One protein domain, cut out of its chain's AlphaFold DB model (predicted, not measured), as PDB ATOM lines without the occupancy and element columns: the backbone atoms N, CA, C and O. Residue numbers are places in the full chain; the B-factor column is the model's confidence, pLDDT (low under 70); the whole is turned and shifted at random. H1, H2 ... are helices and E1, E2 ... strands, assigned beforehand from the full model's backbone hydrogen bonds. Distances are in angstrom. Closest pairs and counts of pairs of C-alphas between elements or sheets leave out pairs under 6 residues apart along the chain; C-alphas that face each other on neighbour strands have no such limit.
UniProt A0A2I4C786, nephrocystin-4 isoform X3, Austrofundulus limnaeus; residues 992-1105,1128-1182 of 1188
ATOM      1  N   LYS A 992      -0.367 -62.882  25.381       64.25
ATOM      2  CA  LYS A 992      -0.067 -63.483  26.693       64.25
ATOM      3  C   LYS A 992       0.381 -62.431  27.702       64.25
ATOM      4  O   LYS A 992      -0.076 -62.475  28.840       64.25
ATOM      5  N   ALA A 993       1.234 -61.490  27.299       65.62
ATOM      6  CA  ALA A 993       1.671 -60.387  28.153       65.62
ATOM      7  C   ALA A 993       0.493 -59.491  28.561       65.62
ATOM      8  O   ALA A 993       0.367 -59.153  29.733       65.62
ATOM      9  N   GLU A 994      -0.415 -59.189  27.632       66.56
ATOM     10  CA  GLU A 994      -1.650 -58.445  27.890       66.56
ATOM     11  C   GLU A 994      -2.625 -59.240  28.774       66.56
ATOM     12  O   GLU A 994      -3.196 -58.697  29.715       66.56
ATOM     13  N   GLY A 995      -2.764 -60.551  28.550       66.62
ATOM     14  CA  GLY A 995      -3.572 -61.434  29.397       66.62
ATOM     15  C   GLY A 995      -3.045 -61.540  30.834       66.62
ATOM     16  O   GLY A 995      -3.827 -61.500  31.783       66.62
ATOM     17  N   ILE A 996      -1.723 -61.619  31.005       72.12
ATOM     18  CA  ILE A 996      -1.061 -61.608  32.317       72.12
ATOM     19  C   ILE A 996      -1.195 -60.226  32.966       72.12
ATOM     20  O   ILE A 996      -1.540 -60.150  34.141       72.12
ATOM     21  N   ALA A 997      -0.989 -59.139  32.219       70.44
ATOM     22  CA  ALA A 997      -1.168 -57.778  32.719       70.44
ATOM     23  C   ALA A 997      -2.614 -57.525  33.171       70.44
ATOM     24  O   ALA A 997      -2.826 -56.981  34.251       70.44
ATOM     25  N   ASN A 998      -3.606 -57.999  32.413       71.19
ATOM     26  CA  ASN A 998      -5.016 -57.922  32.784       71.19
ATOM     27  C   ASN A 998      -5.312 -58.738  34.050       71.19
ATOM     28  O   ASN A 998      -5.966 -58.230  34.958       71.19
ATOM     29  N   MET A 999      -4.778 -59.956  34.168       74.00
ATOM     30  CA  MET A 999      -4.930 -60.782  35.373       74.00
ATOM     31  C   MET A 999      -4.292 -60.128  36.607       74.00
ATOM     32  O   MET A 999      -4.900 -60.088  37.675       74.00
ATOM     33  N   LEU A1000      -3.086 -59.575  36.460       76.75
ATOM     34  CA  LEU A1000      -2.397 -58.852  37.528       76.75
ATOM     35  C   LEU A1000      -3.145 -57.570  37.901       76.75
ATOM     36  O   LEU A1000      -3.291 -57.291  39.085       76.75
ATOM     37  N   SER A1001      -3.686 -56.843  36.917       76.81
ATOM     38  CA  SER A1001      -4.512 -55.658  37.158       76.81
ATOM     39  C   SER A1001      -5.775 -56.005  37.948       76.81
ATOM     40  O   SER A1001      -6.105 -55.299  38.894       76.81
ATOM     41  N   GLN A1002      -6.430 -57.134  37.646       76.44
ATOM     42  CA  GLN A1002      -7.584 -57.623  38.406       76.44
ATOM     43  C   GLN A1002      -7.205 -57.976  39.848       76.44
ATOM     44  O   GLN A1002      -7.961 -57.661  40.760       76.44
ATOM     45  N   ALA A1003      -6.030 -58.573  40.068       73.38
ATOM     46  CA  ALA A1003      -5.559 -58.946  41.403       73.38
ATOM     47  C   ALA A1003      -5.259 -57.738  42.308       73.38
ATOM     48  O   ALA A1003      -5.369 -57.852  43.525       73.38
ATOM     49  N   ILE A1004      -4.899 -56.591  41.724       82.81
ATOM     50  CA  ILE A1004      -4.688 -55.325  42.446       82.81
ATOM     51  C   ILE A1004      -5.904 -54.384  42.371       82.81
ATOM     52  O   ILE A1004      -5.811 -53.246  42.834       82.81
ATOM     53  N   THR A1005      -7.022 -54.827  41.776       85.25
ATOM     54  CA  THR A1005      -8.262 -54.046  41.671       85.25
ATOM     55  C   THR A1005      -9.186 -54.337  42.846       85.25
ATOM     56  O   THR A1005      -9.708 -55.440  42.990       85.25
ATOM     57  N   THR A1006      -9.466 -53.313  43.643       86.31
ATOM     58  CA  THR A1006     -10.510 -53.328  44.669       86.31
ATOM     59  C   THR A1006     -11.772 -52.698  44.094       86.31
ATOM     60  O   THR A1006     -11.727 -51.575  43.600       86.31
ATOM     61  N   GLN A1007     -12.898 -53.408  44.143       82.75
ATOM     62  CA  GLN A1007     -14.188 -52.893  43.678       82.75
ATOM     63  C   GLN A1007     -14.975 -52.277  44.835       82.75
ATOM     64  O   GLN A1007     -15.088 -52.886  45.899       82.75
ATOM     65  N   HIS A1008     -15.551 -51.102  44.606       82.81
ATOM     66  CA  HIS A1008     -16.420 -50.407  45.546       82.81
ATOM     67  C   HIS A1008     -17.719 -50.006  44.842       82.81
ATOM     68  O   HIS A1008     -17.678 -49.507  43.720       82.81
ATOM     69  N   LEU A1009     -18.867 -50.261  45.469       81.19
ATOM     70  CA  LEU A1009     -20.178 -49.879  44.948       81.19
ATOM     71  C   LEU A1009     -20.630 -48.605  45.657       81.19
ATOM     72  O   LEU A1009     -20.736 -48.592  46.880       81.19
ATOM     73  N   LEU A1010     -20.906 -47.565  44.879       79.88
ATOM     74  CA  LEU A1010     -21.312 -46.254  45.349       79.88
ATOM     75  C   LEU A1010     -22.748 -45.964  44.910       79.88
ATOM     76  O   LEU A1010     -23.062 -46.055  43.725       79.88
ATOM     77  N   TYR A1011     -23.603 -45.566  45.847       75.31
ATOM     78  CA  TYR A1011     -24.939 -45.064  45.540       75.31
ATOM     79  C   TYR A1011     -24.924 -43.541  45.567       75.31
ATOM     80  O   TYR A1011     -24.777 -42.957  46.633       75.31
ATOM     81  N   ALA A1012     -25.062 -42.902  44.406       73.88
ATOM     82  CA  ALA A1012     -24.930 -41.451  44.302       73.88
ATOM     83  C   ALA A1012     -26.263 -40.772  43.996       73.88
ATOM     84  O   ALA A1012     -26.972 -41.176  43.075       73.88
ATOM     85  N   SER A1013     -26.581 -39.714  44.738       72.75
ATOM     86  CA  SER A1013     -27.760 -38.881  44.479       72.75
ATOM     87  C   SER A1013     -27.396 -37.672  43.622       72.75
ATOM     88  O   SER A1013     -26.275 -37.173  43.694       72.75
ATOM     89  N   LEU A1014     -28.343 -37.185  42.815       71.94
ATOM     90  CA  LEU A1014     -28.126 -36.020  41.952       71.94
ATOM     91  C   LEU A1014     -27.658 -34.811  42.780       71.94
ATOM     92  O   LEU A1014     -28.357 -34.369  43.688       71.94
ATOM     93  N   GLY A1015     -26.479 -34.278  42.454       70.12
ATOM     94  CA  GLY A1015     -25.870 -33.128  43.124       70.12
ATOM     95  C   GLY A1015     -25.246 -33.414  44.497       70.12
ATOM     96  O   GLY A1015     -24.610 -32.514  45.048       70.12
ATOM     97  N   SER A1016     -25.372 -34.633  45.036       74.50
ATOM     98  CA  SER A1016     -24.748 -35.036  46.307       74.50
ATOM     99  C   SER A1016     -23.268 -35.362  46.110       74.50
ATOM    100  O   SER A1016     -22.900 -36.019  45.134       74.50
ATOM    101  N   ALA A1017     -22.423 -34.896  47.033       83.00
ATOM    102  CA  ALA A1017     -21.010 -35.250  47.086       83.00
ATOM    103  C   ALA A1017     -20.816 -36.446  48.028       83.00
ATOM    104  O   ALA A1017     -21.031 -36.330  49.234       83.00
ATOM    105  N   GLU A1018     -20.396 -37.583  47.482       85.56
ATOM    106  CA  GLU A1018     -20.144 -38.799  48.249       85.56
ATOM    107  C   GLU A1018     -18.651 -38.950  48.573       85.56
ATOM    108  O   GLU A1018     -17.794 -38.903  47.681       85.56
ATOM    109  N   TYR A1019     -18.350 -39.147  49.859       88.75
ATOM    110  CA  TYR A1019     -16.996 -39.235  50.410       88.75
ATOM    111  C   TYR A1019     -16.578 -40.677  50.729       88.75
ATOM    112  O   TYR A1019     -17.339 -41.437  51.340       88.75
ATOM    113  N   MET A1020     -15.340 -41.031  50.371       90.81
ATOM    114  CA  MET A1020     -14.722 -42.325  50.682       90.81
ATOM    115  C   MET A1020     -13.193 -42.212  50.832       90.81
ATOM    116  O   MET A1020     -12.555 -41.384  50.192       90.81
ATOM    117  N   GLU A1021     -12.575 -43.074  51.636       90.88
ATOM    118  CA  GLU A1021     -11.127 -43.167  51.837       90.88
ATOM    119  C   GLU A1021     -10.595 -44.505  51.335       90.88
ATOM    120  O   GLU A1021     -10.992 -45.565  51.818       90.88
ATOM    121  N   PHE A1022      -9.643 -44.480  50.407       92.00
ATOM    122  CA  PHE A1022      -8.962 -45.687  49.953       92.00
ATOM    123  C   PHE A1022      -7.704 -45.960  50.784       92.00
ATOM    124  O   PHE A1022      -6.823 -45.107  50.881       92.00
ATOM    125  N   VAL A1023      -7.594 -47.160  51.359       92.31
ATOM    126  CA  VAL A1023      -6.414 -47.566  52.137       92.31
ATOM    127  C   VAL A1023      -5.297 -48.002  51.190       92.31
ATOM    128  O   VAL A1023      -5.320 -49.104  50.641       92.31
ATOM    129  N   LEU A1024      -4.296 -47.142  51.006       91.31
ATOM    130  CA  LEU A1024      -3.130 -47.401  50.169       91.31
ATOM    131  C   LEU A1024      -1.950 -47.863  51.031       91.31
ATOM    132  O   LEU A1024      -1.501 -47.149  51.922       91.31
ATOM    133  N   LYS A1025      -1.408 -49.047  50.740       89.88
ATOM    134  CA  LYS A1025      -0.254 -49.622  51.444       89.88
ATOM    135  C   LYS A1025       0.937 -49.750  50.508       89.88
ATOM    136  O   LYS A1025       0.792 -50.299  49.420       89.88
ATOM    137  N   ASN A1026       2.119 -49.326  50.952       90.00
ATOM    138  CA  ASN A1026       3.372 -49.623  50.264       90.00
ATOM    139  C   ASN A1026       3.810 -51.067  50.590       90.00
ATOM    140  O   ASN A1026       4.224 -51.343  51.720       90.00
ATOM    141  N   PRO A1027       3.747 -52.026  49.646       83.62
ATOM    142  CA  PRO A1027       4.131 -53.404  49.929       83.62
ATOM    143  C   PRO A1027       5.654 -53.602  49.946       83.62
ATOM    144  O   PRO A1027       6.116 -54.670  50.359       83.62
ATOM    145  N   PHE A1028       6.447 -52.613  49.529       85.38
ATOM    146  CA  PHE A1028       7.891 -52.729  49.362       85.38
ATOM    147  C   PHE A1028       8.672 -52.262  50.600       85.38
ATOM    148  O   PHE A1028       8.174 -51.518  51.444       85.38
ATOM    149  N   ASN A1029       9.930 -52.704  50.696       85.31
ATOM    150  CA  ASN A1029      10.878 -52.280  51.738       85.31
ATOM    151  C   ASN A1029      11.653 -51.000  51.354       85.31
ATOM    152  O   ASN A1029      12.653 -50.671  51.985       85.31
ATOM    153  N   ILE A1030      11.215 -50.297  50.311       85.88
ATOM    154  CA  ILE A1030      11.818 -49.063  49.796       85.88
ATOM    155  C   ILE A1030      10.769 -47.951  49.771       85.88
ATOM    156  O   ILE A1030       9.569 -48.237  49.732       85.88
ATOM    157  N   TYR A1031      11.214 -46.695  49.806       86.62
ATOM    158  CA  TYR A1031      10.322 -45.550  49.651       86.62
ATOM    159  C   TYR A1031       9.731 -45.510  48.239       86.62
ATOM    160  O   TYR A1031      10.406 -45.870  47.272       86.62
ATOM    161  N   GLN A1032       8.477 -45.075  48.118       87.19
ATOM    162  CA  GLN A1032       7.813 -44.903  46.827       87.19
ATOM    163  C   GLN A1032       7.079 -43.571  46.759       87.19
ATOM    164  O   GLN A1032       6.412 -43.167  47.706       87.19
ATOM    165  N   SER A1033       7.200 -42.907  45.612       88.88
ATOM    166  CA  SER A1033       6.321 -41.803  45.239       88.88
ATOM    167  C   SER A1033       5.223 -42.368  44.347       88.88
ATOM    168  O   SER A1033       5.522 -43.050  43.362       88.88
ATOM    169  N   VAL A1034       3.969 -42.145  44.735       90.88
ATOM    170  CA  VAL A1034       2.786 -42.698  44.073       90.88
ATOM    171  C   VAL A1034       1.968 -41.566  43.473       90.88
ATOM    172  O   VAL A1034       1.557 -40.655  44.184       90.88
ATOM    173  N   THR A1035       1.713 -41.625  42.170       89.69
ATOM    174  CA  THR A1035       0.821 -40.706  41.455       89.69
ATOM    175  C   THR A1035      -0.585 -41.293  41.380       89.69
ATOM    176  O   THR A1035      -0.755 -42.453  40.994       89.69
ATOM    177  N   ILE A1036      -1.592 -40.499  41.737       91.50
ATOM    178  CA  ILE A1036      -3.002 -40.900  41.718       91.50
ATOM    179  C   ILE A1036      -3.649 -40.352  40.449       91.50
ATOM    180  O   ILE A1036      -3.600 -39.150  40.207       91.50
ATOM    181  N   HIS A1037      -4.258 -41.223  39.646       87.06
ATOM    182  CA  HIS A1037      -4.845 -40.858  38.357       87.06
ATOM    183  C   HIS A1037      -6.258 -41.428  38.194       87.06
ATOM    184  O   HIS A1037      -6.468 -42.627  38.408       87.06
ATOM    185  N   SER A1038      -7.193 -40.580  37.764       86.38
ATOM    186  CA  SER A1038      -8.582 -40.907  37.421       86.38
ATOM    187  C   SER A1038      -8.896 -40.305  36.051       86.38
ATOM    188  O   SER A1038      -8.603 -39.136  35.825       86.38
ATOM    189  N   ASP A1039      -9.498 -41.087  35.155       78.62
ATOM    190  CA  ASP A1039      -9.946 -40.614  33.833       78.62
ATOM    191  C   ASP A1039     -11.265 -39.818  33.900       78.62
ATOM    192  O   ASP A1039     -11.758 -39.327  32.885       78.62
ATOM    193  N   ASP A1040     -11.867 -39.720  35.089       82.62
ATOM    194  CA  ASP A1040     -13.214 -39.197  35.282       82.62
ATOM    195  C   ASP A1040     -13.228 -37.870  36.039       82.62
ATOM    196  O   ASP A1040     -12.701 -37.783  37.146       82.62
ATOM    197  N   SER A1041     -13.884 -36.856  35.469       80.38
ATOM    198  CA  SER A1041     -14.000 -35.525  36.072       80.38
ATOM    199  C   SER A1041     -14.957 -35.463  37.267       80.38
ATOM    200  O   SER A1041     -14.896 -34.506  38.033       80.38
ATOM    201  N   GLU A1042     -15.852 -36.443  37.431       85.38
ATOM    202  CA  GLU A1042     -16.816 -36.486  38.543       85.38
ATOM    203  C   GLU A1042     -16.228 -37.119  39.814       85.38
ATOM    204  O   GLU A1042     -16.816 -36.980  40.887       85.38
ATOM    205  N   LEU A1043     -15.075 -37.800  39.715       88.81
ATOM    206  CA  LEU A1043     -14.374 -38.416  40.843       88.81
ATOM    207  C   LEU A1043     -12.974 -37.815  41.019       88.81
ATOM    208  O   LEU A1043     -12.099 -37.986  40.173       88.81
ATOM    209  N   SER A1044     -12.746 -37.155  42.152       88.94
ATOM    210  CA  SER A1044     -11.522 -36.399  42.442       88.94
ATOM    211  C   SER A1044     -10.907 -36.775  43.791       88.94
ATOM    212  O   SER A1044     -11.583 -37.293  44.678       88.94
ATOM    213  N   VAL A1045      -9.604 -36.531  43.938       90.94
ATOM    214  CA  VAL A1045      -8.889 -36.653  45.219       90.94
ATOM    215  C   VAL A1045      -9.043 -35.340  45.980       90.94
ATOM    216  O   VAL A1045      -8.840 -34.275  45.398       90.94
ATOM    217  N   ILE A1046      -9.367 -35.405  47.271       89.56
ATOM    218  CA  ILE A1046      -9.468 -34.205  48.112       89.56
ATOM    219  C   ILE A1046      -8.058 -33.774  48.519       89.56
ATOM    220  O   ILE A1046      -7.405 -34.447  49.314       89.56
ATOM    221  N   THR A1047      -7.575 -32.667  47.955       87.19
ATOM    222  CA  THR A1047      -6.245 -32.117  48.265       87.19
ATOM    223  C   THR A1047      -6.274 -31.058  49.360       87.19
ATOM    224  O   THR A1047      -5.255 -30.842  50.012       87.19
ATOM    225  N   ASP A1048      -7.413 -30.389  49.552       86.56
ATOM    226  CA  ASP A1048      -7.567 -29.377  50.590       86.56
ATOM    227  C   ASP A1048      -7.822 -30.012  51.967       86.56
ATOM    228  O   ASP A1048      -8.643 -30.916  52.135       86.56
ATOM    229  N   THR A1049      -7.100 -29.522  52.975       86.00
ATOM    230  CA  THR A1049      -7.187 -30.043  54.343       86.00
ATOM    231  C   THR A1049      -8.467 -29.608  55.050       86.00
ATOM    232  O   THR A1049      -8.966 -30.354  55.891       86.00
ATOM    233  N   GLU A1050      -9.017 -28.431  54.731       85.31
ATOM    234  CA  GLU A1050     -10.275 -27.959  55.322       85.31
ATOM    235  C   GLU A1050     -11.459 -28.755  54.774       85.31
ATOM    236  O   GLU A1050     -12.239 -29.300  55.561       85.31
ATOM    237  N   GLU A1051     -11.515 -28.941  53.452       86.44
ATOM    238  CA  GLU A1051     -12.471 -29.833  52.794       86.44
ATOM    239  C   GLU A1051     -12.390 -31.267  53.350       86.44
ATOM    240  O   GLU A1051     -13.415 -31.882  53.658       86.44
ATOM    241  N   TRP A1052     -11.181 -31.800  53.563       88.62
ATOM    242  CA  TRP A1052     -11.014 -33.139  54.132       88.62
ATOM    243  C   TRP A1052     -11.541 -33.233  55.573       88.62
ATOM    244  O   TRP A1052     -12.297 -34.155  55.894       88.62
ATOM    245  N   ARG A1053     -11.201 -32.266  56.443       85.56
ATOM    246  CA  ARG A1053     -11.721 -32.207  57.824       85.56
ATOM    247  C   ARG A1053     -13.245 -32.109  57.840       85.56
ATOM    248  O   ARG A1053     -13.877 -32.790  58.647       85.56
ATOM    249  N   TYR A1054     -13.818 -31.316  56.939       84.62
ATOM    250  CA  TYR A1054     -15.262 -31.180  56.783       84.62
ATOM    251  C   TYR A1054     -15.920 -32.531  56.478       84.62
ATOM    252  O   TYR A1054     -16.788 -32.963  57.234       84.62
ATOM    253  N   PHE A1055     -15.461 -33.258  55.453       82.69
ATOM    254  CA  PHE A1055     -16.051 -34.557  55.108       82.69
ATOM    255  C   PHE A1055     -15.843 -35.628  56.187       82.69
ATOM    256  O   PHE A1055     -16.730 -36.461  56.394       82.69
ATOM    257  N   LYS A1056     -14.724 -35.606  56.925       84.12
ATOM    258  CA  LYS A1056     -14.526 -36.515  58.068       84.12
ATOM    259  C   LYS A1056     -15.469 -36.227  59.227       84.12
ATOM    260  O   LYS A1056     -16.016 -37.171  59.793       84.12
ATOM    261  N   ALA A1057     -15.673 -34.953  59.563       81.25
ATOM    262  CA  ALA A1057     -16.648 -34.549  60.571       81.25
ATOM    263  C   ALA A1057     -18.066 -34.951  60.143       81.25
ATOM    264  O   ALA A1057     -18.825 -35.498  60.939       81.25
ATOM    265  N   LEU A1058     -18.373 -34.757  58.859       75.31
ATOM    266  CA  LEU A1058     -19.657 -35.056  58.240       75.31
ATOM    267  C   LEU A1058     -19.986 -36.563  58.233       75.31
ATOM    268  O   LEU A1058     -21.127 -36.946  58.467       75.31
ATOM    269  N   THR A1059     -18.997 -37.421  57.976       74.12
ATOM    270  CA  THR A1059     -19.163 -38.889  57.903       74.12
ATOM    271  C   THR A1059     -18.799 -39.615  59.199       74.12
ATOM    272  O   THR A1059     -18.865 -40.841  59.269       74.12
ATOM    273  N   THR A1060     -18.396 -38.883  60.244       76.25
ATOM    274  CA  THR A1060     -17.869 -39.438  61.507       76.25
ATOM    275  C   THR A1060     -16.743 -40.467  61.305       76.25
ATOM    276  O   THR A1060     -16.614 -41.436  62.052       76.25
ATOM    277  N   THR A1061     -15.913 -40.274  60.274       80.44
ATOM    278  CA  THR A1061     -14.841 -41.220  59.929       80.44
ATOM    279  C   THR A1061     -13.688 -41.110  60.946       80.44
ATOM    280  O   THR A1061     -13.133 -40.024  61.109       80.44
ATOM    281  N   PRO A1062     -13.275 -42.205  61.620       77.25
ATOM    282  CA  PRO A1062     -12.345 -42.154  62.759       77.25
ATOM    283  C   PRO A1062     -10.853 -42.043  62.382       77.25
ATOM    284  O   PRO A1062      -9.993 -42.085  63.260       77.25
ATOM    285  N   THR A1063     -10.507 -41.960  61.096       84.38
ATOM    286  CA  THR A1063      -9.114 -41.975  60.615       84.38
ATOM    287  C   THR A1063      -8.428 -40.607  60.790       84.38
ATOM    288  O   THR A1063      -9.084 -39.567  60.685       84.38
ATOM    289  N   PRO A1064      -7.098 -40.551  61.005       80.88
ATOM    290  CA  PRO A1064      -6.375 -39.286  61.179       80.88
ATOM    291  C   PRO A1064      -6.331 -38.454  59.885       80.88
ATOM    292  O   PRO A1064      -6.305 -39.007  58.784       80.88
ATOM    293  N   VAL A1065      -6.351 -37.124  60.014       82.94
ATOM    294  CA  VAL A1065      -6.152 -36.168  58.905       82.94
ATOM    295  C   VAL A1065      -4.673 -35.803  58.856       82.94
ATOM    296  O   VAL A1065      -4.116 -35.400  59.876       82.94
ATOM    297  N   GLU A1066      -4.045 -35.926  57.690       83.44
ATOM    298  CA  GLU A1066      -2.639 -35.566  57.484       83.44
ATOM    299  C   GLU A1066      -2.533 -34.278  56.659       83.44
ATOM    300  O   GLU A1066      -3.021 -34.196  55.532       83.44
ATOM    301  N   GLU A1067      -1.914 -33.243  57.226       81.12
ATOM    302  CA  GLU A1067      -1.744 -31.962  56.537       81.12
ATOM    303  C   GLU A1067      -0.654 -32.059  55.465       81.12
ATOM    304  O   GLU A1067       0.426 -32.587  55.714       81.12
ATOM    305  N   ASN A1068      -0.915 -31.490  54.282       81.25
ATOM    306  CA  ASN A1068       0.018 -31.482  53.146       81.25
ATOM    307  C   ASN A1068       0.429 -32.884  52.650       81.25
ATOM    308  O   ASN A1068       1.555 -33.077  52.193       81.25
ATOM    309  N   LEU A1069      -0.492 -33.854  52.698       85.81
ATOM    310  CA  LEU A1069      -0.259 -35.222  52.219       85.81
ATOM    311  C   LEU A1069       0.117 -35.291  50.722       85.81
ATOM    312  O   LEU A1069       0.851 -36.189  50.299       85.81
ATOM    313  N   PHE A1070      -0.385 -34.351  49.916       88.44
ATOM    314  CA  PHE A1070      -0.228 -34.355  48.462       88.44
ATOM    315  C   PHE A1070       0.718 -33.263  47.964       88.44
ATOM    316  O   PHE A1070       0.607 -32.099  48.346       88.44
ATOM    317  N   ARG A1071       1.589 -33.625  47.017       83.81
ATOM    318  CA  ARG A1071       2.323 -32.680  46.166       83.81
ATOM    319  C   ARG A1071       1.591 -32.543  44.833       83.81
ATOM    320  O   ARG A1071       1.403 -33.534  44.126       83.81
ATOM    321  N   VAL A1072       1.199 -31.317  44.496       81.06
ATOM    322  CA  VAL A1072       0.545 -30.969  43.227       81.06
ATOM    323  C   VAL A1072       1.497 -30.071  42.439       81.06
ATOM    324  O   VAL A1072       1.877 -29.009  42.923       81.06
ATOM    325  N   GLU A1073       1.923 -30.512  41.253       75.69
ATOM    326  CA  GLU A1073       2.765 -29.728  40.338       75.69
ATOM    327  C   GLU A1073       1.973 -29.325  39.092       75.69
ATOM    328  O   GLU A1073       1.183 -30.108  38.561       75.69
ATOM    329  N   GLU A1074       2.197 -28.099  38.618       61.22
ATOM    330  CA  GLU A1074       1.534 -27.537  37.441       61.22
ATOM    331  C   GLU A1074       1.959 -28.324  36.181       61.22
ATOM    332  O   GLU A1074       3.119 -28.292  35.776       61.22
ATOM    333  N   GLY A1075       1.032 -29.096  35.594       60.47
ATOM    334  CA  GLY A1075       1.282 -29.972  34.435       60.47
ATOM    335  C   GLY A1075       1.464 -31.470  34.741       60.47
ATOM    336  O   GLY A1075       1.650 -32.255  33.808       60.47
ATOM    337  N   ALA A1076       1.388 -31.899  36.007       72.12
ATOM    338  CA  ALA A1076       1.414 -33.318  36.379       72.12
ATOM    339  C   ALA A1076       0.053 -34.019  36.126       72.12
ATOM    340  O   ALA A1076      -0.993 -33.383  36.239       72.12
ATOM    341  N   PRO A1077       0.029 -35.340  35.847       72.38
ATOM    342  CA  PRO A1077      -1.202 -36.088  35.547       72.38
ATOM    343  C   PRO A1077      -2.130 -36.318  36.759       72.38
ATOM    344  O   PRO A1077      -3.199 -36.901  36.604       72.38
ATOM    345  N   GLY A1078      -1.729 -35.904  37.965       83.31
ATOM    346  CA  GLY A1078      -2.520 -36.021  39.190       83.31
ATOM    347  C   GLY A1078      -1.687 -35.795  40.459       83.31
ATOM    348  O   GLY A1078      -0.464 -35.640  40.368       83.31
ATOM    349  N   PRO A1079      -2.319 -35.766  41.648       89.88
ATOM    350  CA  PRO A1079      -1.627 -35.546  42.915       89.88
ATOM    351  C   PRO A1079      -0.681 -36.706  43.254       89.88
ATOM    352  O   PRO A1079      -0.980 -37.877  42.992       89.88
ATOM    353  N   GLN A1080       0.467 -36.378  43.853       88.81
ATOM    354  CA  GLN A1080       1.484 -37.350  44.262       88.81
ATOM    355  C   GLN A1080       1.576 -37.468  45.784       88.81
ATOM    356  O   GLN A1080       1.559 -36.458  46.485       88.81
ATOM    357  N   VAL A1081       1.741 -38.695  46.286       92.06
ATOM    358  CA  VAL A1081       1.945 -39.006  47.710       92.06
ATOM    359  C   VAL A1081       3.253 -39.771  47.908       92.06
ATOM    360  O   VAL A1081       3.626 -40.617  47.092       92.06
ATOM    361  N   TYR A1082       3.975 -39.471  48.986       90.38
ATOM    362  CA  TYR A1082       5.199 -40.178  49.360       90.38
ATOM    363  C   TYR A1082       4.899 -41.214  50.445       90.38
ATOM    364  O   TYR A1082       4.308 -40.879  51.463       90.38
ATOM    365  N   LEU A1083       5.336 -42.459  50.241       90.06
ATOM    366  CA  LEU A1083       5.140 -43.564  51.178       90.06
ATOM    367  C   LEU A1083       6.486 -44.153  51.610       90.06
ATOM    368  O   LEU A1083       7.293 -44.597  50.782       90.06
ATOM    369  N   ARG A1084       6.717 -44.228  52.921       90.25
ATOM    370  CA  ARG A1084       7.841 -44.946  53.537       90.25
ATOM    371  C   ARG A1084       7.682 -46.463  53.356       90.25
ATOM    372  O   ARG A1084       6.592 -46.950  53.037       90.25
ATOM    373  N   PRO A1085       8.761 -47.244  53.548       87.94
ATOM    374  CA  PRO A1085       8.682 -48.702  53.543       87.94
ATOM    375  C   PRO A1085       7.563 -49.219  54.458       87.94
ATOM    376  O   PRO A1085       7.519 -48.859  55.632       87.94
ATOM    377  N   LYS A1086       6.678 -50.074  53.927       84.56
ATOM    378  CA  LYS A1086       5.550 -50.694  54.659       84.56
ATOM    379  C   LYS A1086       4.503 -49.739  55.249       84.56
ATOM    380  O   LYS A1086       3.612 -50.200  55.961       84.56
ATOM    381  N   GLU A1087       4.564 -48.452  54.929       90.19
ATOM    382  CA  GLU A1087       3.596 -47.460  55.393       90.19
ATOM    383  C   GLU A1087       2.226 -47.658  54.731       90.19
ATOM    384  O   GLU A1087       2.120 -48.151  53.603       90.19
ATOM    385  N   THR A1088       1.167 -47.314  55.464       89.44
ATOM    386  CA  THR A1088      -0.222 -47.356  54.998       89.44
ATOM    387  C   THR A1088      -0.852 -45.992  55.236       89.44
ATOM    388  O   THR A1088      -0.749 -45.465  56.339       89.44
ATOM    389  N   VAL A1089      -1.489 -45.438  54.208       91.06
ATOM    390  CA  VAL A1089      -2.079 -44.094  54.202       91.06
ATOM    391  C   VAL A1089      -3.509 -44.162  53.665       91.06
ATOM    392  O   VAL A1089      -3.829 -45.000  52.820       91.06
ATOM    393  N   HIS A1090      -4.373 -43.276  54.154       91.25
ATOM    394  CA  HIS A1090      -5.757 -43.134  53.711       91.25
ATOM    395  C   HIS A1090      -5.863 -42.025  52.662       91.25
ATOM    396  O   HIS A1090      -5.578 -40.868  52.955       91.25
ATOM    397  N   ILE A1091      -6.272 -42.375  51.443       92.44
ATOM    398  CA  ILE A1091      -6.425 -41.427  50.338       92.44
ATOM    399  C   ILE A1091      -7.893 -40.986  50.245       92.44
ATOM    400  O   ILE A1091      -8.729 -41.825  49.894       92.44
ATOM    401  N   PRO A1092      -8.233 -39.713  50.526       92.88
ATOM    402  CA  PRO A1092      -9.603 -39.219  50.418       92.88
ATOM    403  C   PRO A1092     -10.034 -39.012  48.959       92.88
ATOM    404  O   PRO A1092      -9.369 -38.329  48.180       92.88
ATOM    405  N   LEU A1093     -11.183 -39.582  48.605       92.00
ATOM    406  CA  LEU A1093     -11.829 -39.499  47.298       92.00
ATOM    407  C   LEU A1093     -13.229 -38.884  47.449       92.00
ATOM    408  O   LEU A1093     -13.958 -39.191  48.396       92.00
ATOM    409  N   LYS A1094     -13.614 -38.052  46.480       91.50
ATOM    410  CA  LYS A1094     -14.921 -37.393  46.384       91.50
ATOM    411  C   LYS A1094     -15.555 -37.686  45.031       91.50
ATOM    412  O   LYS A1094     -14.925 -37.443  44.001       91.50
ATOM    413  N   TYR A1095     -16.801 -38.150  45.033       89.12
ATOM    414  CA  TYR A1095     -17.622 -38.308  43.832       89.12
ATOM    415  C   TYR A1095     -18.806 -37.336  43.841       89.12
ATOM    416  O   TYR A1095     -19.528 -37.285  44.832       89.12
ATOM    417  N   GLN A1096     -19.050 -36.607  42.749       86.38
ATOM    418  CA  GLN A1096     -20.223 -35.734  42.611       86.38
ATOM    419  C   GLN A1096     -20.685 -35.658  41.149       86.38
ATOM    420  O   GLN A1096     -19.895 -35.330  40.267       86.38
ATOM    421  N   SER A1097     -21.973 -35.915  40.893       80.69
ATOM    422  CA  SER A1097     -22.563 -35.829  39.546       80.69
ATOM    423  C   SER A1097     -23.830 -34.979  39.523       80.69
ATOM    424  O   SER A1097     -24.669 -35.056  40.421       80.69
ATOM    425  N   PHE A1098     -23.987 -34.199  38.453       74.19
ATOM    426  CA  PHE A1098     -25.161 -33.363  38.173       74.19
ATOM    427  C   PHE A1098     -25.964 -33.862  36.960       74.19
ATOM    428  O   PHE A1098     -26.839 -33.160  36.457       74.19
ATOM    429  N   THR A1099     -25.676 -35.073  36.472       62.44
ATOM    430  CA  THR A1099     -26.366 -35.653  35.314       62.44
ATOM    431  C   THR A1099     -27.585 -36.474  35.751       62.44
ATOM    432  O   THR A1099     -27.500 -37.320  36.639       62.44
ATOM    433  N   CYS A1100     -28.751 -36.228  35.139       54.81
ATOM    434  CA  CYS A1100     -29.990 -36.968  35.400       54.81
ATOM    435  C   CYS A1100     -30.524 -37.570  34.092       54.81
ATOM    436  O   CYS A1100     -30.895 -36.840  33.176       54.81
ATOM    437  N   ASN A1101     -30.581 -38.901  33.990       51.56
ATOM    438  CA  ASN A1101     -31.221 -39.576  32.858       51.56
ATOM    439  C   ASN A1101     -32.728 -39.715  33.133       51.56
ATOM    440  O   ASN A1101     -33.133 -40.471  34.011       51.56
ATOM    441  N   HIS A1102     -33.562 -39.009  32.363       45.84
ATOM    442  CA  HIS A1102     -35.027 -38.997  32.513       45.84
ATOM    443  C   HIS A1102     -35.743 -40.287  32.050       45.84
ATOM    444  O   HIS A1102     -36.970 -40.358  32.063       45.84
ATOM    445  N   THR A1103     -35.016 -41.328  31.643       39.91
ATOM    446  CA  THR A1103     -35.583 -42.611  31.203       39.91
ATOM    447  C   THR A1103     -35.863 -43.531  32.396       39.91
ATOM    448  O   THR A1103     -35.137 -44.486  32.664       39.91
ATOM    449  N   LEU A1104     -36.941 -43.250  33.132       43.19
ATOM    450  CA  LEU A1104     -37.455 -44.164  34.155       43.19
ATOM    451  C   LEU A1104     -38.193 -45.339  33.493       43.19
ATOM    452  O   LEU A1104     -39.048 -45.158  32.628       43.19
ATOM    453  N   ALA A1105     -37.850 -46.565  33.894       42.66
ATOM    454  CA  ALA A1105     -38.524 -47.774  33.437       42.66
ATOM    455  C   ALA A1105     -39.964 -47.852  33.975       42.66
ATOM    456  O   ALA A1105     -40.231 -47.532  35.133       42.66
ATOM    457  N   ILE A1128     -31.206 -50.791  34.908       43.00
ATOM    458  CA  ILE A1128     -30.404 -50.004  35.844       43.00
ATOM    459  C   ILE A1128     -30.082 -48.691  35.128       43.00
ATOM    460  O   ILE A1128     -29.545 -48.705  34.021       43.00
ATOM    461  N   ILE A1129     -30.451 -47.569  35.746       52.03
ATOM    462  CA  ILE A1129     -29.967 -46.234  35.387       52.03
ATOM    463  C   ILE A1129     -28.450 -46.356  35.186       52.03
ATOM    464  O   ILE A1129     -27.800 -46.817  36.115       52.03
ATOM    465  N   ILE A1130     -27.931 -46.050  33.986       53.19
ATOM    466  CA  ILE A1130     -26.569 -46.387  33.512       53.19
ATOM    467  C   ILE A1130     -25.558 -46.383  34.669       53.19
ATOM    468  O   ILE A1130     -25.124 -45.323  35.114       53.19
ATOM    469  N   ALA A1131     -25.225 -47.573  35.176       61.97
ATOM    470  CA  ALA A1131     -24.224 -47.710  36.220       61.97
ATOM    471  C   ALA A1131     -22.871 -47.337  35.611       61.97
ATOM    472  O   ALA A1131     -22.467 -47.894  34.586       61.97
ATOM    473  N   LYS A1132     -22.199 -46.359  36.210       78.50
ATOM    474  CA  LYS A1132     -20.943 -45.808  35.711       78.50
ATOM    475  C   LYS A1132     -19.793 -46.447  36.475       78.50
ATOM    476  O   LYS A1132     -19.780 -46.426  37.696       78.50
ATOM    477  N   THR A1133     -18.822 -47.024  35.779       84.56
ATOM    478  CA  THR A1133     -17.637 -47.607  36.419       84.56
ATOM    479  C   THR A1133     -16.442 -46.687  36.220       84.56
ATOM    480  O   THR A1133     -15.999 -46.491  35.091       84.56
ATOM    481  N   ILE A1134     -15.893 -46.177  37.317       88.06
ATOM    482  CA  ILE A1134     -14.740 -45.276  37.351       88.06
ATOM    483  C   ILE A1134     -13.535 -46.038  37.900       88.06
ATOM    484  O   ILE A1134     -13.651 -46.769  38.882       88.06
ATOM    485  N   LYS A1135     -12.368 -45.887  37.270       89.31
ATOM    486  CA  LYS A1135     -11.120 -46.520  37.715       89.31
ATOM    487  C   LYS A1135     -10.132 -45.463  38.197       89.31
ATOM    488  O   LYS A1135      -9.680 -44.638  37.412       89.31
ATOM    489  N   VAL A1136      -9.745 -45.556  39.464       91.00
ATOM    490  CA  VAL A1136      -8.645 -44.793  40.059       91.00
ATOM    491  C   VAL A1136      -7.412 -45.682  40.096       91.00
ATOM    492  O   VAL A1136      -7.436 -46.770  40.671       91.00
ATOM    493  N   THR A1137      -6.327 -45.233  39.477       90.31
ATOM    494  CA  THR A1137      -5.059 -45.968  39.418       90.31
ATOM    495  C   THR A1137      -3.999 -45.281  40.271       90.31
ATOM    496  O   THR A1137      -3.768 -44.081  40.141       90.31
ATOM    497  N   PHE A1138      -3.340 -46.058  41.131       91.56
ATOM    498  CA  PHE A1138      -2.240 -45.613  41.985       91.56
ATOM    499  C   PHE A1138      -0.930 -46.112  41.375       91.56
ATOM    500  O   PHE A1138      -0.654 -47.311  41.427       91.56
ATOM    501  N   ARG A1139      -0.147 -45.236  40.740       90.00
ATOM    502  CA  ARG A1139       1.063 -45.606  39.985       90.00
ATOM    503  C   ARG A1139       2.330 -45.260  40.752       90.00
ATOM    504  O   ARG A1139       2.462 -44.133  41.206       90.00
ATOM    505  N   ALA A1140       3.265 -46.198  40.859       88.50
ATOM    506  CA  ALA A1140       4.587 -45.939  41.426       88.50
ATOM    507  C   ALA A1140       5.463 -45.104  40.471       88.50
ATOM    508  O   ALA A1140       5.139 -44.929  39.294       88.50
ATOM    509  N   SER A1141       6.619 -44.648  40.960       81.88
ATOM    510  CA  SER A1141       7.613 -43.891  40.182       81.88
ATOM    511  C   SER A1141       8.174 -44.637  38.964       81.88
ATOM    512  O   SER A1141       8.696 -44.005  38.050       81.88
ATOM    513  N   ASP A1142       8.049 -45.968  38.912       80.44
ATOM    514  CA  ASP A1142       8.412 -46.791  37.751       80.44
ATOM    515  C   ASP A1142       7.289 -46.895  36.694       80.44
ATOM    516  O   ASP A1142       7.419 -47.627  35.712       80.44
ATOM    517  N   GLY A1143       6.176 -46.181  36.901       76.12
ATOM    518  CA  GLY A1143       5.010 -46.141  36.021       76.12
ATOM    519  C   GLY A1143       4.034 -47.312  36.187       76.12
ATOM    520  O   GLY A1143       2.976 -47.303  35.541       76.12
ATOM    521  N   LYS A1144       4.336 -48.306  37.040       83.69
ATOM    522  CA  LYS A1144       3.485 -49.490  37.244       83.69
ATOM    523  C   LYS A1144       2.378 -49.234  38.276       83.69
ATOM    524  O   LYS A1144       2.613 -48.543  39.269       83.69
ATOM    525  N   PRO A1145       1.172 -49.801  38.086       85.06
ATOM    526  CA  PRO A1145       0.092 -49.677  39.057       85.06
ATOM    527  C   PRO A1145       0.389 -50.514  40.309       85.06
ATOM    528  O   PRO A1145       0.624 -51.718  40.224       85.06
ATOM    529  N   MET A1146       0.355 -49.876  41.476       87.19
ATOM    530  CA  MET A1146       0.445 -50.525  42.787       87.19
ATOM    531  C   MET A1146      -0.917 -51.010  43.280       87.19
ATOM    532  O   MET A1146      -1.012 -52.062  43.904       87.19
ATOM    533  N   ALA A1147      -1.960 -50.227  43.012       88.69
ATOM    534  CA  ALA A1147      -3.337 -50.516  43.374       88.69
ATOM    535  C   ALA A1147      -4.283 -49.882  42.348       88.69
ATOM    536  O   ALA A1147      -3.948 -48.880  41.706       88.69
ATOM    537  N   ILE A1148      -5.469 -50.462  42.198       89.19
ATOM    538  CA  ILE A1148      -6.551 -49.924  41.376       89.19
ATOM    539  C   ILE A1148      -7.821 -49.927  42.232       89.19
ATOM    540  O   ILE A1148      -8.195 -50.957  42.784       89.19
ATOM    541  N   CYS A1149      -8.494 -48.787  42.353       89.62
ATOM    542  CA  CYS A1149      -9.826 -48.703  42.949       89.62
ATOM    543  C   CYS A1149     -10.849 -48.553  41.821       89.62
ATOM    544  O   CYS A1149     -10.805 -47.587  41.062       89.62
ATOM    545  N   GLN A1150     -11.745 -49.524  41.678       89.38
ATOM    546  CA  GLN A1150     -12.835 -49.487  40.713       89.38
ATOM    547  C   GLN A1150     -14.134 -49.122  41.437       89.38
ATOM    548  O   GLN A1150     -14.716 -49.955  42.131       89.38
ATOM    549  N   VAL A1151     -14.593 -47.888  41.249       87.94
ATOM    550  CA  VAL A1151     -15.832 -47.362  41.827       87.94
ATOM    551  C   VAL A1151     -16.969 -47.575  40.832       87.94
ATOM    552  O   VAL A1151     -16.994 -46.979  39.759       87.94
ATOM    553  N   ASN A1152     -17.906 -48.455  41.165       84.94
ATOM    554  CA  ASN A1152     -19.142 -48.652  40.420       84.94
ATOM    555  C   ASN A1152     -20.200 -47.723  41.013       84.94
ATOM    556  O   ASN A1152     -20.645 -47.937  42.133       84.94
ATOM    557  N   VAL A1153     -20.589 -46.691  40.280       81.75
ATOM    558  CA  VAL A1153     -21.590 -45.714  40.690       81.75
ATOM    559  C   VAL A1153     -22.952 -46.130  40.153       81.75
ATOM    560  O   VAL A1153     -23.166 -46.201  38.942       81.75
ATOM    561  N   GLU A1154     -23.895 -46.352  41.059       76.25
ATOM    562  CA  GLU A1154     -25.305 -46.502  40.742       76.25
ATOM    563  C   GLU A1154     -26.093 -45.269  41.210       76.25
ATOM    564  O   GLU A1154     -26.171 -45.011  42.414       76.25
ATOM    565  N   PRO A1155     -26.727 -44.515  40.301       69.62
ATOM    566  CA  PRO A1155     -27.457 -43.315  40.689       69.62
ATOM    567  C   PRO A1155     -28.775 -43.652  41.402       69.62
ATOM    568  O   PRO A1155     -29.538 -44.529  40.978       69.62
ATOM    569  N   THR A1156     -29.069 -42.955  42.494       67.56
ATOM    570  CA  THR A1156     -30.331 -43.069  43.227       67.56
ATOM    571  C   THR A1156     -31.432 -42.294  42.480       67.56
ATOM    572  O   THR A1156     -31.234 -41.150  42.070       67.56
ATOM    573  N   PRO A1157     -32.594 -42.911  42.207       62.84
ATOM    574  CA  PRO A1157     -33.714 -42.200  41.594       62.84
ATOM    575  C   PRO A1157     -34.372 -41.236  42.586       62.84
ATOM    576  O   PRO A1157     -34.411 -41.479  43.789       62.84
ATOM    577  N   HIS A1158     -34.918 -40.154  42.046       67.88
ATOM    578  CA  HIS A1158     -35.535 -39.063  42.790       67.88
ATOM    579  C   HIS A1158     -36.884 -39.469  43.404       67.88
ATOM    580  O   HIS A1158     -37.678 -40.182  42.786       67.88
ATOM    581  N   VAL A1159     -37.145 -38.981  44.617       69.75
ATOM    582  CA  VAL A1159     -38.446 -39.068  45.294       69.75
ATOM    583  C   VAL A1159     -39.250 -37.806  44.978       69.75
ATOM    584  O   VAL A1159     -38.689 -36.716  44.875       69.75
ATOM    585  N   VAL A1160     -40.569 -37.938  44.829       66.44
ATOM    586  CA  VAL A1160     -41.462 -36.780  44.699       66.44
ATOM    587  C   VAL A1160     -41.574 -36.062  46.036       66.44
ATOM    588  O   VAL A1160     -42.215 -36.571  46.951       66.44
ATOM    589  N   ASP A1161     -40.976 -34.879  46.137       60.91
ATOM    590  CA  ASP A1161     -41.073 -34.042  47.336       60.91
ATOM    591  C   ASP A1161     -42.285 -33.099  47.288       60.91
ATOM    592  O   ASP A1161     -43.050 -33.013  48.244       60.91
ATOM    593  N   GLN A1162     -42.491 -32.409  46.159       58.34
ATOM    594  CA  GLN A1162     -43.560 -31.420  45.986       58.34
ATOM    595  C   GLN A1162     -44.149 -31.477  44.575       58.34
ATOM    596  O   GLN A1162     -43.417 -31.593  43.590       58.34
ATOM    597  N   THR A1163     -45.473 -31.322  44.478       57.38
ATOM    598  CA  THR A1163     -46.198 -31.280  43.202       57.38
ATOM    599  C   THR A1163     -46.776 -29.890  42.977       57.38
ATOM    600  O   THR A1163     -47.665 -29.444  43.697       57.38
ATOM    601  N   PHE A1164     -46.306 -29.211  41.933       58.16
ATOM    602  CA  PHE A1164     -46.846 -27.920  41.514       58.16
ATOM    603  C   PHE A1164     -47.777 -28.113  40.326       58.16
ATOM    604  O   PHE A1164     -47.355 -28.611  39.284       58.16
ATOM    605  N   ARG A1165     -49.035 -27.686  40.468       55.50
ATOM    606  CA  ARG A1165     -50.006 -27.688  39.370       55.50
ATOM    607  C   ARG A1165     -50.330 -26.283  38.944       55.50
ATOM    608  O   ARG A1165     -50.472 -25.378  39.769       55.50
ATOM    609  N   LEU A1166     -50.385 -26.118  37.636       54.75
ATOM    610  CA  LEU A1166     -50.495 -24.826  37.010       54.75
ATOM    611  C   LEU A1166     -51.577 -24.919  35.947       54.75
ATOM    612  O   LEU A1166     -51.326 -25.372  34.835       54.75
ATOM    613  N   TYR A1167     -52.780 -24.519  36.328       52.66
ATOM    614  CA  TYR A1167     -53.894 -24.400  35.406       52.66
ATOM    615  C   TYR A1167     -53.913 -22.972  34.883       52.66
ATOM    616  O   TYR A1167     -53.685 -22.011  35.620       52.66
ATOM    617  N   HIS A1168     -54.073 -22.836  33.578       46.75
ATOM    618  CA  HIS A1168     -54.076 -21.545  32.924       46.75
ATOM    619  C   HIS A1168     -54.965 -21.633  31.688       46.75
ATOM    620  O   HIS A1168     -54.941 -22.680  31.034       46.75
ATOM    621  N   PRO A1169     -55.747 -20.586  31.370       45.38
ATOM    622  CA  PRO A1169     -56.552 -20.577  30.162       45.38
ATOM    623  C   PRO A1169     -55.699 -20.865  28.926       45.38
ATOM    624  O   PRO A1169     -54.531 -20.462  28.847       45.38
ATOM    625  N   GLU A1170     -56.294 -21.564  27.963       35.69
ATOM    626  CA  GLU A1170     -55.671 -21.782  26.664       35.69
ATOM    627  C   GLU A1170     -55.319 -20.424  26.029       35.69
ATOM    628  O   GLU A1170     -56.033 -19.441  26.214       35.69
ATOM    629  N   LEU A1171     -54.193 -20.358  25.311       36.34
ATOM    630  CA  LEU A1171     -53.658 -19.135  24.685       36.34
ATOM    631  C   LEU A1171     -53.160 -18.039  25.650       36.34
ATOM    632  O   LEU A1171     -52.770 -16.965  25.190       36.34
ATOM    633  N   CYS A1172     -53.071 -18.310  26.954       36.59
ATOM    634  CA  CYS A1172     -52.500 -17.380  27.928       36.59
ATOM    635  C   CYS A1172     -51.095 -17.832  28.409       36.59
ATOM    636  O   CYS A1172     -50.708 -18.998  28.282       36.59
ATOM    637  N   PHE A1173     -50.284 -16.904  28.935       36.56
ATOM    638  CA  PHE A1173     -48.942 -17.198  29.460       36.56
ATOM    639  C   PHE A1173     -48.937 -17.277  30.988       36.56
ATOM    640  O   PHE A1173     -49.099 -16.276  31.685       36.56
ATOM    641  N   LEU A1174     -48.629 -18.458  31.521       38.66
ATOM    642  CA  LEU A1174     -48.433 -18.649  32.950       38.66
ATOM    643  C   LEU A1174     -46.974 -18.366  33.354       38.66
ATOM    644  O   LEU A1174     -46.051 -19.079  32.959       38.66
ATOM    645  N   LYS A1175     -46.769 -17.375  34.231       40.25
ATOM    646  CA  LYS A1175     -45.468 -17.058  34.844       40.25
ATOM    647  C   LYS A1175     -45.556 -17.181  36.369       40.25
ATOM    648  O   LYS A1175     -45.972 -16.248  37.043       40.25
ATOM    649  N   LYS A1176     -45.140 -18.329  36.916       39.16
ATOM    650  CA  LYS A1176     -45.084 -18.587  38.368       39.16
ATOM    651  C   LYS A1176     -43.634 -18.770  38.818       39.16
ATOM    652  O   LYS A1176     -42.896 -19.551  38.223       39.16
ATOM    653  N   ALA A1177     -43.212 -18.042  39.849       39.44
ATOM    654  CA  ALA A1177     -41.931 -18.276  40.505       39.44
ATOM    655  C   ALA A1177     -42.140 -19.314  41.612       39.44
ATOM    656  O   ALA A1177     -42.855 -19.057  42.575       39.44
ATOM    657  N   ILE A1178     -41.543 -20.492  41.456       41.06
ATOM    658  CA  ILE A1178     -41.520 -21.519  42.497       41.06
ATOM    659  C   ILE A1178     -40.187 -21.374  43.226       41.06
ATOM    660  O   ILE A1178     -39.124 -21.537  42.622       41.06
ATOM    661  N   ARG A1179     -40.229 -21.014  44.511       40.16
ATOM    662  CA  ARG A1179     -39.031 -20.955  45.347       40.16
ATOM    663  C   ARG A1179     -38.711 -22.366  45.831       40.16
ATOM    664  O   ARG A1179     -39.434 -22.904  46.660       40.16
ATOM    665  N   LEU A1180     -37.639 -22.950  45.302       39.47
ATOM    666  CA  LEU A1180     -37.085 -24.194  45.835       39.47
ATOM    667  C   LEU A1180     -36.538 -23.942  47.256       39.47
ATOM    668  O   LEU A1180     -36.114 -22.811  47.539       39.47
ATOM    669  N   PRO A1181     -36.554 -24.943  48.155       40.12
ATOM    670  CA  PRO A1181     -35.935 -24.823  49.470       40.12
ATOM    671  C   PRO A1181     -34.489 -24.317  49.346       40.12
ATOM    672  O   PRO A1181     -33.787 -24.725  48.419       40.12
ATOM    673  N   PRO A1182     -34.020 -23.432  50.241       36.59
ATOM    674  CA  PRO A1182     -32.613 -23.063  50.259       36.59
ATOM    675  C   PRO A1182     -31.759 -24.301  50.562       36.59
ATOM    676  O   PRO A1182     -32.101 -25.091  51.441       36.59
TER     677      PRO A1182
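This is residues 992 to 1105 and 1128 to 1182 of the 1188 residues of the protein "nephrocystin-4 isoform X3" of Austrofundulus limnaeus (UniProt A0A2I4C786). Picture two sheets partly face to face, a loose sandwich in which a curled sheet of five strands, E1, E8, E7, E3 and E5, wraps round one face of a smaller sheet of three, E2, E6 and E4. Helix H2 crosses the other face of the small sheet, H1 stands up from the large one with residues 992 to 999 sticking out, and the tail, residues 1156 to 1182, leads away from E8 and folds back, its residues 1167 to 1173 sticking out. The printed part has 169 residues, with two named helices and eight named strands in the order H1 E1 E2 E3 E4 H2 E5 E6 E7 E8; the large sheet is mixed, E1 E8 E7 E3 E5, and the small one antiparallel, E2 E6 E4. The class is mixed, helices and strands, with under half of the residues in named elements. The whole is loose, with a radius of gyration of the C-alphas of 21.4 A, and its outline is elongated, 77 by 43 by 32 A.

Start with H1, residues 992 to 1003, which a tight link of one residue joins to E1, residues 1005 to 1012. E1 is an edge strand of the large sheet and parallel to E8, residues 1145 to 1155, with N 1008 and O 1150 2.9 A apart, within hydrogen-bond range. H1 is on this sheet over E8 and stands up from it at 66 degrees; the closest C-alphas of H1 and E8 are those of Ser 1001 and Ile 1148, 7.4 A apart. E8 forms a hairpin with E7, residues 1132 to 1140, where N 1134 and O 1151 are 2.8 A apart. E7 is antiparallel to E3, residues 1032 to 1038, with N 1037 and O 1137 at 2.9 A. E3 is antiparallel to E5, residues 1080 to 1083, the other edge strand, with N 1034 and O 1081 at 2.8 A. This sheet is strongly twisted and curled. In the small sheet, look for E2, residues 1017 to 1025, beside E6, residues 1088 to 1096: they are antiparallel at 157 degrees, with N 1020 and O 1093 3.0 A apart. E6 is also antiparallel to E4, residues 1043 to 1045, with N 1044 and O 1094 at 2.9 A. Between the sheets, the closest C-alphas of E2 and E8 are those of Leu 1024 and Ala 1147, 7.5 A apart; those of E4 and E7 are Leu 1043 and Ile 1134, at 7.7 A. H2, residues 1049 to 1059, is on the small sheet at a height of 9.8 A, over E2 and only just over E6, on which 3 of its C-alphas fall. It runs across the strands, at 72 degrees to E2 on the local plane, and its closest C-alpha pair with E2 is Phe 1055 and Tyr 1019, 6.7 A apart. H1 and H2 are apart. In both helices every O i to N i+4 pair is within hydrogen-bond range.

Find C-alpha 992 at (-0.067, -63.483, 26.693); from there H1 runs 16.3 A to C-alpha 1003. E1 then covers 21.1 A, E2 25.6 A and E3 19.3 A, and the short E4 7.2 A. H2 begins at C-alpha 1049, (-7.187, -30.043, 54.343), and measures 15.3 A. E5 spans 10.0 A, E6 and E7 26.2 A each, and E8 28.3 A, ending at C-alpha 1155, (-27.457, -43.315, 40.689).

The two C-alphas farthest apart, those of Asn 1029 and Pro 1169, are 77.6 A apart. Residues 1106 to 1127 are not printed; C-alphas 1105 and 1128 stand 8.8 A apart across this cut, in the link from E6 to E7. Of the links that are printed whole, H2 to E5 is long, with 20 residues. The mean pLDDT of the printed part is 75.6, and 45 residues are under 70: 992 to 995, 1074 to 1075, 1099 to 1105, 1128 to 1131 and 1155 to 1182.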